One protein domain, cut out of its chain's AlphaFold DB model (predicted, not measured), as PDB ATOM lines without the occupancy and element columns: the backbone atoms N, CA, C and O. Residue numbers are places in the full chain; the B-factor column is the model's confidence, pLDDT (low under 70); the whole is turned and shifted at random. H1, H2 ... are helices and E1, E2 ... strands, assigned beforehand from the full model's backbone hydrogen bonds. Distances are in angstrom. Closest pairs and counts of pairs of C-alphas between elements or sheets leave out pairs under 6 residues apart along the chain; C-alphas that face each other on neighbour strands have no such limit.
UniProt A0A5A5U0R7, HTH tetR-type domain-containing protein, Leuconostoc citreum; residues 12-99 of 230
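Overview. This is residues 12 to 99 of the 230 residues of the protein "HTH tetR-type domain-containing protein" of Leuconostoc citreum (UniProt A0A5A5U0R7). One long helix, H1, has a small sheet at one end and short H2 and H3 at the other. E1, E2 and E3, a meander of antiparallel neighbours, precede the helices. The 88 printed residues, mixed in class, are only just loose, close to extended: radius of gyration of the C-alphas 18.1 A, spans 57 by 30 by 17 A.

Arrangement. E2, residues 22 to 28, forms hairpins with E3, residues 34 to 41, N 23 and O 40 being 2.9 A apart, and E1, residues 12 to 15, with no N and O within hydrogen-bond range. H1, residues 42 to 70, only grazes the sheet. Its residues 62 to 69 touch H2, residues 80 to 86, closest C-alphas Ala 65 and Arg 86, 5.4 A. H2 touches H3, residues 91 to 94. Every O i to N i+4 pair is within range in H2, 22 of 25 in H1.

Along the chain. H1 runs 42.8 A from C-alpha 42 (205.492, 154.845, 195.908) to C-alpha 70 (185.518, 190.755, 207.987).

Size, cuts and confidence. The printed part has no cut; residues 12 to 51 are under pLDDT 70.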
ATOM      1  N   ILE A  12     203.868 171.632 192.611       45.50
ATOM      2  CA  ILE A  12     204.441 170.322 192.942       45.50
ATOM      3  C   ILE A  12     204.514 169.489 191.670       45.50
ATOM      4  O   ILE A  12     203.498 168.996 191.174       45.50
ATOM      5  N   LEU A  13     205.726 169.319 191.143       43.19
ATOM      6  CA  LEU A  13     205.985 168.418 190.023       43.19
ATOM      7  C   LEU A  13     206.331 167.026 190.551       43.19
ATOM      8  O   LEU A  13     207.290 166.842 191.300       43.19
ATOM      9  N   ILE A  14     205.555 166.027 190.127       49.25
ATOM     10  CA  ILE A  14     205.837 164.613 190.395       49.25
ATOM     11  C   ILE A  14     206.537 164.042 189.162       49.25
ATOM     12  O   ILE A  14     205.883 163.701 188.174       49.25
ATOM     13  N   ASN A  15     207.864 163.907 189.210       44.06
ATOM     14  CA  ASN A  15     208.595 163.235 188.136       44.06
ATOM     15  C   ASN A  15     208.463 161.708 188.296       44.06
ATOM     16  O   ASN A  15     208.960 161.112 189.257       44.06
ATOM     17  N   LYS A  16     207.759 161.060 187.359       47.53
ATOM     18  CA  LYS A  16     207.653 159.597 187.277       47.53
ATOM     19  C   LYS A  16     208.904 159.030 186.605       47.53
ATOM     20  O   LYS A  16     208.841 158.603 185.457       47.53
ATOM     21  N   ASN A  17     210.024 158.966 187.318       44.53
ATOM     22  CA  ASN A  17     211.162 158.206 186.812       44.53
ATOM     23  C   ASN A  17     210.868 156.703 186.973       44.53
ATOM     24  O   ASN A  17     210.684 156.205 188.085       44.53
ATOM     25  N   LEU A  18     210.729 155.989 185.852       47.41
ATOM     26  CA  LEU A  18     210.228 154.606 185.787       47.41
ATOM     27  C   LEU A  18     211.210 153.553 186.328       47.41
ATOM     28  O   LEU A  18     210.831 152.393 186.447       47.41
ATOM     29  N   VAL A  19     212.438 153.942 186.678       46.62
ATOM     30  CA  VAL A  19     213.541 152.983 186.818       46.62
ATOM     31  C   VAL A  19     213.759 152.474 188.252       46.62
ATOM     32  O   VAL A  19     214.243 151.363 188.392       46.62
ATOM     33  N   ASN A  20     213.348 153.177 189.324       46.94
ATOM     34  CA  ASN A  20     213.819 152.825 190.685       46.94
ATOM     35  C   ASN A  20     212.780 152.808 191.834       46.94
ATOM     36  O   ASN A  20     213.170 152.885 192.989       46.94
ATOM     37  N   ASN A  21     211.466 152.689 191.600       54.12
ATOM     38  CA  ASN A  21     210.430 152.621 192.670       54.12
ATOM     39  C   ASN A  21     210.327 153.820 193.655       54.12
ATOM     40  O   ASN A  21     209.430 153.833 194.507       54.12
ATOM     41  N   TYR A  22     211.155 154.853 193.500       51.72
ATOM     42  CA  TYR A  22     211.085 156.116 194.237       51.72
ATOM     43  C   TYR A  22     210.330 157.186 193.436       51.72
ATOM     44  O   TYR A  22     210.448 157.264 192.212       51.72
ATOM     45  N   GLN A  23     209.553 158.022 194.126       55.97
ATOM     46  CA  GLN A  23     209.078 159.304 193.603       55.97
ATOM     47  C   GLN A  23     209.893 160.428 194.232       55.97
ATOM     48  O   GLN A  23     210.108 160.432 195.445       55.97
ATOM     49  N   ILE A  24     210.320 161.372 193.394       53.81
ATOM     50  CA  ILE A  24     210.935 162.618 193.842       53.81
ATOM     51  C   ILE A  24     209.824 163.661 193.899       53.81
ATOM     52  O   ILE A  24     209.224 163.982 192.871       53.81
ATOM     53  N   VAL A  25     209.527 164.144 195.105       55.22
ATOM     54  CA  VAL A  25     208.640 165.295 195.301       55.22
ATOM     55  C   VAL A  25     209.517 166.535 195.282       55.22
ATOM     56  O   VAL A  25     210.412 166.672 196.116       55.22
ATOM     57  N   ILE A  26     209.270 167.405 194.305       54.12
ATOM     58  CA  ILE A  26     209.954 168.687 194.170       54.12
ATOM     59  C   ILE A  26     208.961 169.764 194.585       54.12
ATOM     60  O   ILE A  26     207.924 169.939 193.941       54.12
ATOM     61  N   VAL A  27     209.272 170.460 195.676       56.75
ATOM     62  CA  VAL A  27     208.531 171.650 196.090       56.75
ATOM     63  C   VAL A  27     209.204 172.825 195.413       56.75
ATOM     64  O   VAL A  27     210.373 173.102 195.687       56.75
ATOM     65  N   MET A  28     208.487 173.481 194.509       45.81
ATOM     66  CA  MET A  28     208.983 174.662 193.823       45.81
ATOM     67  C   MET A  28     208.148 175.880 194.168       45.81
ATOM     68  O   MET A  28     206.957 175.777 194.457       45.81
ATOM     69  N   SER A  29     208.785 177.031 194.086       45.97
ATOM     70  CA  SER A  29     208.140 178.331 194.006       45.97
ATOM     71  C   SER A  29     207.542 178.595 192.613       45.97
ATOM     72  O   SER A  29     207.941 177.971 191.627       45.97
ATOM     73  N   SER A  30     206.648 179.582 192.490       43.31
ATOM     74  CA  SER A  30     206.047 179.990 191.201       43.31
ATOM     75  C   SER A  30     207.059 180.489 190.188       43.31
ATOM     76  O   SER A  30     206.837 180.373 188.986       43.31
ATOM     77  N   ASN A  31     208.183 181.029 190.657       49.50
ATOM     78  CA  ASN A  31     209.285 181.458 189.802       49.50
ATOM     79  C   ASN A  31     210.211 180.295 189.378       49.50
ATOM     80  O   ASN A  31     211.240 180.542 188.753       49.50
ATOM     81  N   GLY A  32     209.856 179.044 189.702       47.53
ATOM     82  CA  GLY A  32     210.552 177.834 189.259       47.53
ATOM     83  C   GLY A  32     211.772 177.434 190.093       47.53
ATOM     84  O   GLY A  32     212.524 176.558 189.670       47.53
ATOM     85  N   GLN A  33     211.996 178.041 191.263       52.47
ATOM     86  CA  GLN A  33     213.083 177.641 192.163       52.47
ATOM     87  C   GLN A  33     212.685 176.436 193.009       52.47
ATOM     88  O   GLN A  33     211.591 176.376 193.561       52.47
ATOM     89  N   ILE A  34     213.605 175.483 193.146       47.34
ATOM     90  CA  ILE A  34     213.431 174.308 193.999       47.34
ATOM     91  C   ILE A  34     213.676 174.727 195.450       47.34
ATOM     92  O   ILE A  34     214.786 175.109 195.808       47.34
ATOM     93  N   LEU A  35     212.638 174.631 196.276       44.78
ATOM     94  CA  LEU A  35     212.693 174.927 197.707       44.78
ATOM     95  C   LEU A  35     213.158 173.701 198.503       44.78
ATOM     96  O   LEU A  35     213.926 173.835 199.451       44.78
ATOM     97  N   TYR A  36     212.714 172.498 198.113       48.53
ATOM     98  CA  TYR A  36     213.101 171.245 198.767       48.53
ATOM     99  C   TYR A  36     212.857 170.010 197.879       48.53
ATOM    100  O   TYR A  36     211.970 170.014 197.019       48.53
ATOM    101  N   THR A  37     213.621 168.934 198.117       40.56
ATOM    102  CA  THR A  37     213.481 167.636 197.434       40.56
ATOM    103  C   THR A  37     213.414 166.475 198.427       40.56
ATOM    104  O   THR A  37     214.284 166.361 199.290       40.56
ATOM    105  N   MET A  38     212.451 165.561 198.253       50.41
ATOM    106  CA  MET A  38     212.379 164.291 199.001       50.41
ATOM    107  C   MET A  38     212.322 163.080 198.074       50.41
ATOM    108  O   MET A  38     211.575 163.093 197.096       50.41
ATOM    109  N   SER A  39     213.017 162.004 198.452       49.50
ATOM    110  CA  SER A  39     212.911 160.675 197.831       49.50
ATOM    111  C   SER A  39     212.031 159.763 198.689       49.50
ATOM    112  O   SER A  39     212.379 159.488 199.837       49.50
ATOM    113  N   ILE A  40     210.893 159.286 198.164       55.12
ATOM    114  CA  ILE A  40     209.925 158.489 198.949       55.12
ATOM    115  C   ILE A  40     209.392 157.278 198.154       55.12
ATOM    116  O   ILE A  40     209.252 157.323 196.932       55.12
ATOM    117  N   VAL A  41     209.089 156.175 198.855       54.41
ATOM    118  CA  VAL A  41     208.572 154.903 198.303       54.41
ATOM    119  C   VAL A  41     207.089 155.011 197.890       54.41
ATOM    120  O   VAL A  41     206.227 155.341 198.707       54.41
ATOM    121  N   ARG A  42     206.779 154.654 196.631       49.47
ATOM    122  CA  ARG A  42     205.492 154.845 195.908       49.47
ATOM    123  C   ARG A  42     204.173 154.601 196.671       49.47
ATOM    124  O   ARG A  42     203.213 155.325 196.430       49.47
ATOM    125  N   GLN A  43     204.069 153.590 197.539       47.47
ATOM    126  CA  GLN A  43     202.769 153.153 198.093       47.47
ATOM    127  C   GLN A  43     202.257 153.974 199.293       47.47
ATOM    128  O   GLN A  43     201.049 154.028 199.512       47.47
ATOM    129  N   LYS A  44     203.138 154.648 200.050       47.53
ATOM    130  CA  LYS A  44     202.747 155.496 201.200       47.53
ATOM    131  C   LYS A  44     202.540 156.973 200.833       47.53
ATOM    132  O   LYS A  44     201.823 157.671 201.544       47.53
ATOM    133  N   VAL A  45     203.109 157.422 199.709       49.50
ATOM    134  CA  VAL A  45     203.107 158.833 199.273       49.50
ATOM    135  C   VAL A  45     201.704 159.320 198.941       49.50
ATOM    136  O   VAL A  45     201.264 160.319 199.489       49.50
ATOM    137  N   GLY A  46     200.963 158.601 198.093       47.06
ATOM    138  CA  GLY A  46     199.698 159.113 197.557       47.06
ATOM    139  C   GLY A  46     198.651 159.421 198.630       47.06
ATOM    140  O   GLY A  46     198.014 160.465 198.581       47.06
ATOM    141  N   LYS A  47     198.478 158.538 199.620       47.56
ATOM    142  CA  LYS A  47     197.384 158.662 200.595       47.56
ATOM    143  C   LYS A  47     197.661 159.714 201.674       47.56
ATOM    144  O   LYS A  47     196.777 160.520 201.938       47.56
ATOM    145  N   VAL A  48     198.868 159.719 202.251       54.72
ATOM    146  CA  VAL A  48     199.268 160.661 203.318       54.72
ATOM    147  C   VAL A  48     199.402 162.083 202.765       54.72
ATOM    148  O   VAL A  48     198.848 163.031 203.310       54.72
ATOM    149  N   PHE A  49     200.026 162.225 201.598       60.31
ATOM    150  CA  PHE A  49     200.193 163.525 200.958       60.31
ATOM    151  C   PHE A  49     198.862 164.140 200.500       60.31
ATOM    152  O   PHE A  49     198.628 165.335 200.670       60.31
ATOM    153  N   MET A  50     197.942 163.330 199.957       59.62
ATOM    154  CA  MET A  50     196.605 163.819 199.600       59.62
ATOM    155  C   MET A  50     195.787 164.249 200.825       59.62
ATOM    156  O   MET A  50     194.982 165.176 200.699       59.62
ATOM    157  N   SER A  51     195.968 163.613 201.992       65.06
ATOM    158  CA  SER A  51     195.331 164.084 203.229       65.06
ATOM    159  C   SER A  51     195.896 165.426 203.686       65.06
ATOM    160  O   SER A  51     195.102 166.319 203.972       65.06
ATOM    161  N   ASP A  52     197.215 165.618 203.654       71.69
ATOM    162  CA  ASP A  52     197.844 166.881 204.068       71.69
ATOM    163  C   ASP A  52     197.441 168.050 203.158       71.69
ATOM    164  O   ASP A  52     197.075 169.122 203.637       71.69
ATOM    165  N   ILE A  53     197.379 167.823 201.840       76.00
ATOM    166  CA  ILE A  53     196.878 168.829 200.890       76.00
ATOM    167  C   ILE A  53     195.421 169.190 201.181       76.00
ATOM    168  O   ILE A  53     195.037 170.355 201.084       76.00
ATOM    169  N   ARG A  54     194.580 168.201 201.502       76.69
ATOM    170  CA  ARG A  54     193.165 168.448 201.798       76.69
ATOM    171  C   ARG A  54     193.009 169.275 203.070       76.69
ATOM    172  O   ARG A  54     192.207 170.206 203.070       76.69
ATOM    173  N   ILE A  55     193.774 168.955 204.113       82.50
ATOM    174  CA  ILE A  55     193.814 169.704 205.375       82.50
ATOM    175  C   ILE A  55     194.229 171.151 205.093       82.50
ATOM    176  O   ILE A  55     193.504 172.070 205.466       82.50
ATOM    177  N   PHE A  56     195.323 171.354 204.352       81.38
ATOM    178  CA  PHE A  56     195.820 172.684 203.999       81.38
ATOM    179  C   PHE A  56     194.789 173.511 203.221       81.38
ATOM    180  O   PHE A  56     194.451 174.620 203.627       81.38
ATOM    181  N   LYS A  57     194.222 172.955 202.141       84.12
ATOM    182  CA  LYS A  57     193.200 173.640 201.330       84.12
ATOM    183  C   LYS A  57     191.954 173.984 202.140       84.12
ATOM    184  O   LYS A  57     191.374 175.047 201.959       84.12
ATOM    185  N   THR A  58     191.540 173.089 203.034       90.19
ATOM    186  CA  THR A  58     190.371 173.320 203.890       90.19
ATOM    187  C   THR A  58     190.633 174.462 204.863       90.19
ATOM    188  O   THR A  58     189.804 175.363 204.967       90.19
ATOM    189  N   LYS A  59     191.805 174.465 205.512       91.88
ATOM    190  CA  LYS A  59     192.243 175.549 206.394       91.88
ATOM    191  C   LYS A  59     192.255 176.889 205.653       91.88
ATOM    192  O   LYS A  59     191.589 177.827 206.075       91.88
ATOM    193  N   GLN A  60     192.890 176.927 204.484       91.44
ATOM    194  CA  GLN A  60     192.972 178.122 203.645       91.44
ATOM    195  C   GLN A  60     191.588 178.634 203.209       91.44
ATOM    196  O   GLN A  60     191.331 179.834 203.239       91.44
ATOM    197  N   ASN A  61     190.666 177.741 202.838       94.12
ATOM    198  CA  ASN A  61     189.299 178.129 202.480       94.12
ATOM    199  C   ASN A  61     188.545 178.749 203.664       94.12
ATOM    200  O   ASN A  61     187.807 179.714 203.473       94.12
ATOM    201  N   ILE A  62     188.729 178.212 204.876       98.00
ATOM    202  CA  ILE A  62     188.136 178.758 206.105       98.00
ATOM    203  C   ILE A  62     188.698 180.154 206.397       98.00
ATOM    204  O   ILE A  62     187.925 181.083 206.634       98.00
ATOM    205  N   GLU A  63     190.020 180.316 206.339       97.25
ATOM    206  CA  GLU A  63     190.704 181.593 206.572       97.25
ATOM    207  C   GLU A  63     190.266 182.660 205.560       97.25
ATOM    208  O   GLU A  63     189.838 183.746 205.949       97.25
ATOM    209  N   ASN A  64     190.258 182.328 204.265       96.50
ATOM    210  CA  ASN A  64     189.811 183.232 203.203       96.50
ATOM    211  C   ASN A  64     188.339 183.633 203.361       96.50
ATOM    212  O   ASN A  64     187.982 184.795 203.170       96.50
ATOM    213  N   ALA A  65     187.476 182.681 203.724       98.00
ATOM    214  CA  ALA A  65     186.071 182.961 203.990       98.00
ATOM    215  C   ALA A  65     185.899 183.928 205.164       98.00
ATOM    216  O   ALA A  65     185.093 184.853 205.081       98.00
ATOM    217  N   PHE A  66     186.663 183.738 206.239       98.25
ATOM    218  CA  PHE A  66     186.617 184.614 207.401       98.25
ATOM    219  C   PHE A  66     187.128 186.025 207.085       98.25
ATOM    220  O   PHE A  66     186.432 186.991 207.388       98.25
ATOM    221  N   VAL A  67     188.263 186.154 206.389       97.50
ATOM    222  CA  VAL A  67     188.801 187.450 205.929       97.50
ATOM    223  C   VAL A  67     187.812 188.172 205.011       97.50
ATOM    224  O   VAL A  67     187.573 189.365 205.171       97.50
ATOM    225  N   SER A  68     187.175 187.452 204.083       97.06
ATOM    226  CA  SER A  68     186.130 188.024 203.227       97.06
ATOM    227  C   SER A  68     184.944 188.547 204.039       97.06
ATOM    228  O   SER A  68     184.425 189.610 203.724       97.06
ATOM    229  N   LEU A  69     184.520 187.824 205.081       97.81
ATOM    230  CA  LEU A  69     183.412 188.244 205.941       97.81
ATOM    231  C   LEU A  69     183.774 189.455 206.811       97.81
ATOM    232  O   LEU A  69     182.903 190.288 207.049       97.81
ATOM    233  N   LEU A  70     185.031 189.580 207.251       96.81
ATOM    234  CA  LEU A  70     185.518 190.755 207.987       96.81
ATOM    235  C   LEU A  70     185.433 192.043 207.156       96.81
ATOM    236  O   LEU A  70     185.197 193.106 207.715       96.81
ATOM    237  N   ASN A  71     185.548 191.947 205.829       92.81
ATOM    238  CA  ASN A  71     185.350 193.089 204.931       92.81
ATOM    239  C   ASN A  71     183.868 193.452 204.714       92.81
ATOM    240  O   ASN A  71     183.571 194.502 204.151       92.81
ATOM    241  N   GLU A  72     182.934 192.589 205.123       95.12
ATOM    242  CA  GLU A  72     181.491 192.791 204.940       95.12
ATOM    243  C   GLU A  72     180.792 193.227 206.235       95.12
ATOM    244  O   GLU A  72     179.780 193.928 206.183       95.12
ATOM    245  N   LYS A  73     181.281 192.784 207.400       95.31
ATOM    246  CA  LYS A  73     180.641 193.022 208.700       95.31
ATOM    247  C   LYS A  73     181.614 192.856 209.868       95.31
ATOM    248  O   LYS A  73     182.642 192.197 209.750       95.31
ATOM    249  N   SER A  74     181.249 193.397 211.033       95.19
ATOM    250  CA  SER A  74     182.105 193.343 212.225       95.19
ATOM    251  C   SER A  74     182.378 191.909 212.692       95.19
ATOM    252  O   SER A  74     181.498 191.042 212.614       95.19
ATOM    253  N   CYS A  75     183.562 191.670 213.266       95.56
ATOM    254  CA  CYS A  75     183.971 190.369 213.807       95.56
ATOM    255  C   CYS A  75     182.929 189.771 214.776       95.56
ATOM    256  O   CYS A  75     182.612 188.573 214.716       95.56
ATOM    257  N   GLN A  76     182.312 190.598 215.632       95.00
ATOM    258  CA  GLN A  76     181.328 190.112 216.606       95.00
ATOM    259  C   GLN A  76     180.073 189.538 215.924       95.00
ATOM    260  O   GLN A  76     179.527 188.544 216.403       95.00
ATOM    261  N   SER A  77     179.677 190.087 214.770       96.94
ATOM    262  CA  SER A  77     178.507 189.653 213.989       96.94
ATOM    263  C   SER A  77     178.750 188.423 213.096       96.94
ATOM    264  O   SER A  77     177.805 187.847 212.544       96.94
ATOM    265  N   ILE A  78     180.008 188.006 212.922       98.12
ATOM    266  CA  ILE A  78     180.355 186.795 212.170       98.12
ATOM    267  C   ILE A  78     180.052 185.565 213.028       98.12
ATOM    268  O   ILE A  78     180.467 185.479 214.184       98.12
ATOM    269  N   THR A  79     179.356 184.580 212.464       98.44
ATOM    270  CA  THR A  79     179.132 183.279 213.108       98.44
ATOM    271  C   THR A  79     179.961 182.182 212.442       98.44
ATOM    272  O   THR A  79     180.277 182.264 211.257       98.44
ATOM    273  N   VAL A  80     180.247 181.091 213.166       98.50
ATOM    274  CA  VAL A  80     180.880 179.889 212.576       98.50
ATOM    275  C   VAL A  80     180.066 179.359 211.388       98.50
ATOM    276  O   VAL A  80     180.631 178.859 210.420       98.50
ATOM    277  N   ASN A  81     178.739 179.507 211.424       98.44
ATOM    278  CA  ASN A  81     177.864 179.112 210.323       98.44
ATOM    279  C   ASN A  81     178.095 179.951 209.058       98.44
ATOM    280  O   ASN A  81     178.125 179.392 207.967       98.44
ATOM    281  N   ASP A  82     178.290 181.265 209.194       98.62
ATOM    282  CA  ASP A  82     178.601 182.139 208.055       98.62
ATOM    283  C   ASP A  82     179.923 181.732 207.402       98.62
ATOM    284  O   ASP A  82     179.993 181.580 206.182       98.62
ATOM    285  N   ILE A  83     180.941 181.478 208.231       98.62
ATOM    286  CA  ILE A  83     182.267 181.038 207.784       98.62
ATOM    287  C   ILE A  83     182.152 179.703 207.046       98.62
ATOM    288  O   ILE A  83     182.625 179.580 205.920       98.62
ATOM    289  N   CYS A  84     181.469 178.717 207.638       98.31
ATOM    290  CA  CYS A  84     181.294 177.395 207.037       98.31
ATOM    291  C   CYS A  84     180.558 177.462 205.691       98.31
ATOM    292  O   CYS A  84     180.984 176.826 204.727       98.31
ATOM    293  N   LYS A  85     179.487 178.265 205.609       98.25
ATOM    294  CA  LYS A  85     178.733 178.481 204.366       98.25
ATOM    295  C   LYS A  85     179.607 179.095 203.276       98.25
ATOM    296  O   LYS A  85     179.577 178.618 202.147       98.25
ATOM    297  N   ARG A  86     180.393 180.125 203.606       98.19
ATOM    298  CA  ARG A  86     181.265 180.813 202.644       98.19
ATOM    299  C   ARG A  86     182.452 179.947 202.210       98.19
ATOM    300  O   ARG A  86     182.793 179.943 201.034       98.19
ATOM    301  N   ALA A  87     183.033 179.182 203.130       96.81
ATOM    302  CA  ALA A  87     184.148 178.272 202.866       96.81
ATOM    303  C   ALA A  87     183.731 176.951 202.190       96.81
ATOM    304  O   ALA A  87     184.599 176.132 201.886       96.81
ATOM    305  N   LEU A  88     182.425 176.722 201.988       96.19
ATOM    306  CA  LEU A  88     181.861 175.465 201.481       96.19
ATOM    307  C   LEU A  88     182.328 174.243 202.295       96.19
ATOM    308  O   LEU A  88     182.721 173.214 201.744       96.19
ATOM    309  N   THR A  89     182.289 174.361 203.624       95.56
ATOM    310  CA  THR A  89     182.721 173.312 204.561       95.56
ATOM    311  C   THR A  89     181.678 173.050 205.648       95.56
ATOM    312  O   THR A  89     180.733 173.817 205.833       95.56
ATOM    313  N   SER A  90     181.829 171.943 206.377       96.94
ATOM    314  CA  SER A  90     180.946 171.606 207.497       96.94
ATOM    315  C   SER A  90     181.441 172.221 208.809       96.94
ATOM    316  O   SER A  90     182.641 172.431 208.993       96.94
ATOM    317  N   ARG A  91     180.536 172.422 209.776       97.44
ATOM    318  CA  ARG A  91     180.916 172.832 211.141       97.44
ATOM    319  C   ARG A  91     181.850 171.818 211.796       97.44
ATOM    320  O   ARG A  91     182.822 172.211 212.422       97.44
ATOM    321  N   SER A  92     181.589 170.523 211.614       97.12
ATOM    322  CA  SER A  92     182.465 169.461 212.118       97.12
ATOM    323  C   SER A  92     183.882 169.600 211.567       97.12
ATOM    324  O   SER A  92     184.834 169.450 212.316       97.12
ATOM    325  N   THR A  93     184.024 169.946 210.285       94.81
ATOM    326  CA  THR A  93     185.323 170.191 209.650       94.81
ATOM    327  C   THR A  93     185.985 171.465 210.166       94.81
ATOM    328  O   THR A  93     187.182 171.450 210.422       94.81
ATOM    329  N   PHE A  94     185.229 172.549 210.370       97.88
ATOM    330  CA  PHE A  94     185.750 173.762 211.006       97.88
ATOM    331  C   PHE A  94     186.359 173.451 212.380       97.88
ATOM    332  O   PHE A  94     187.502 173.820 212.642       97.88
ATOM    333  N   TYR A  95     185.637 172.691 213.210       97.19
ATOM    334  CA  TYR A  95     186.079 172.334 214.559       97.19
ATOM    335  C   TYR A  95     187.254 171.341 214.609       97.19
ATOM    336  O   TYR A  95     187.804 171.113 215.681       97.19
ATOM    337  N   LEU A  96     187.686 170.772 213.475       94.81
ATOM    338  CA  LEU A  96     188.961 170.043 213.399       94.81
ATOM    339  C   LEU A  96     190.176 170.980 213.376       94.81
ATOM    340  O   LEU A  96     191.292 170.529 213.623       94.81
ATOM    341  N   HIS A  97     189.974 172.251 213.026       93.12
ATOM    342  CA  HIS A  97     191.043 173.231 212.847       93.12
ATOM    343  C   HIS A  97     191.007 174.345 213.890       93.12
ATOM    344  O   HIS A  97     192.067 174.847 214.257       93.12
ATOM    345  N   TYR A  98     189.807 174.722 214.344       97.75
ATOM    346  CA  TYR A  98     189.605 175.874 215.215       97.75
ATOM    347  C   TYR A  98     188.556 175.593 216.287       97.75
ATOM    348  O   TYR A  98     187.508 175.016 215.996       97.75
ATOM    349  N   LEU A  99     188.800 176.043 217.516       97.81
ATOM    350  CA  LEU A  99     187.852 175.889 218.627       97.81
ATOM    351  C   LEU A  99     186.586 176.727 218.410       97.81
ATOM    352  O   LEU A  99     185.466 176.262 218.622       97.81
TER     353      LEU A  99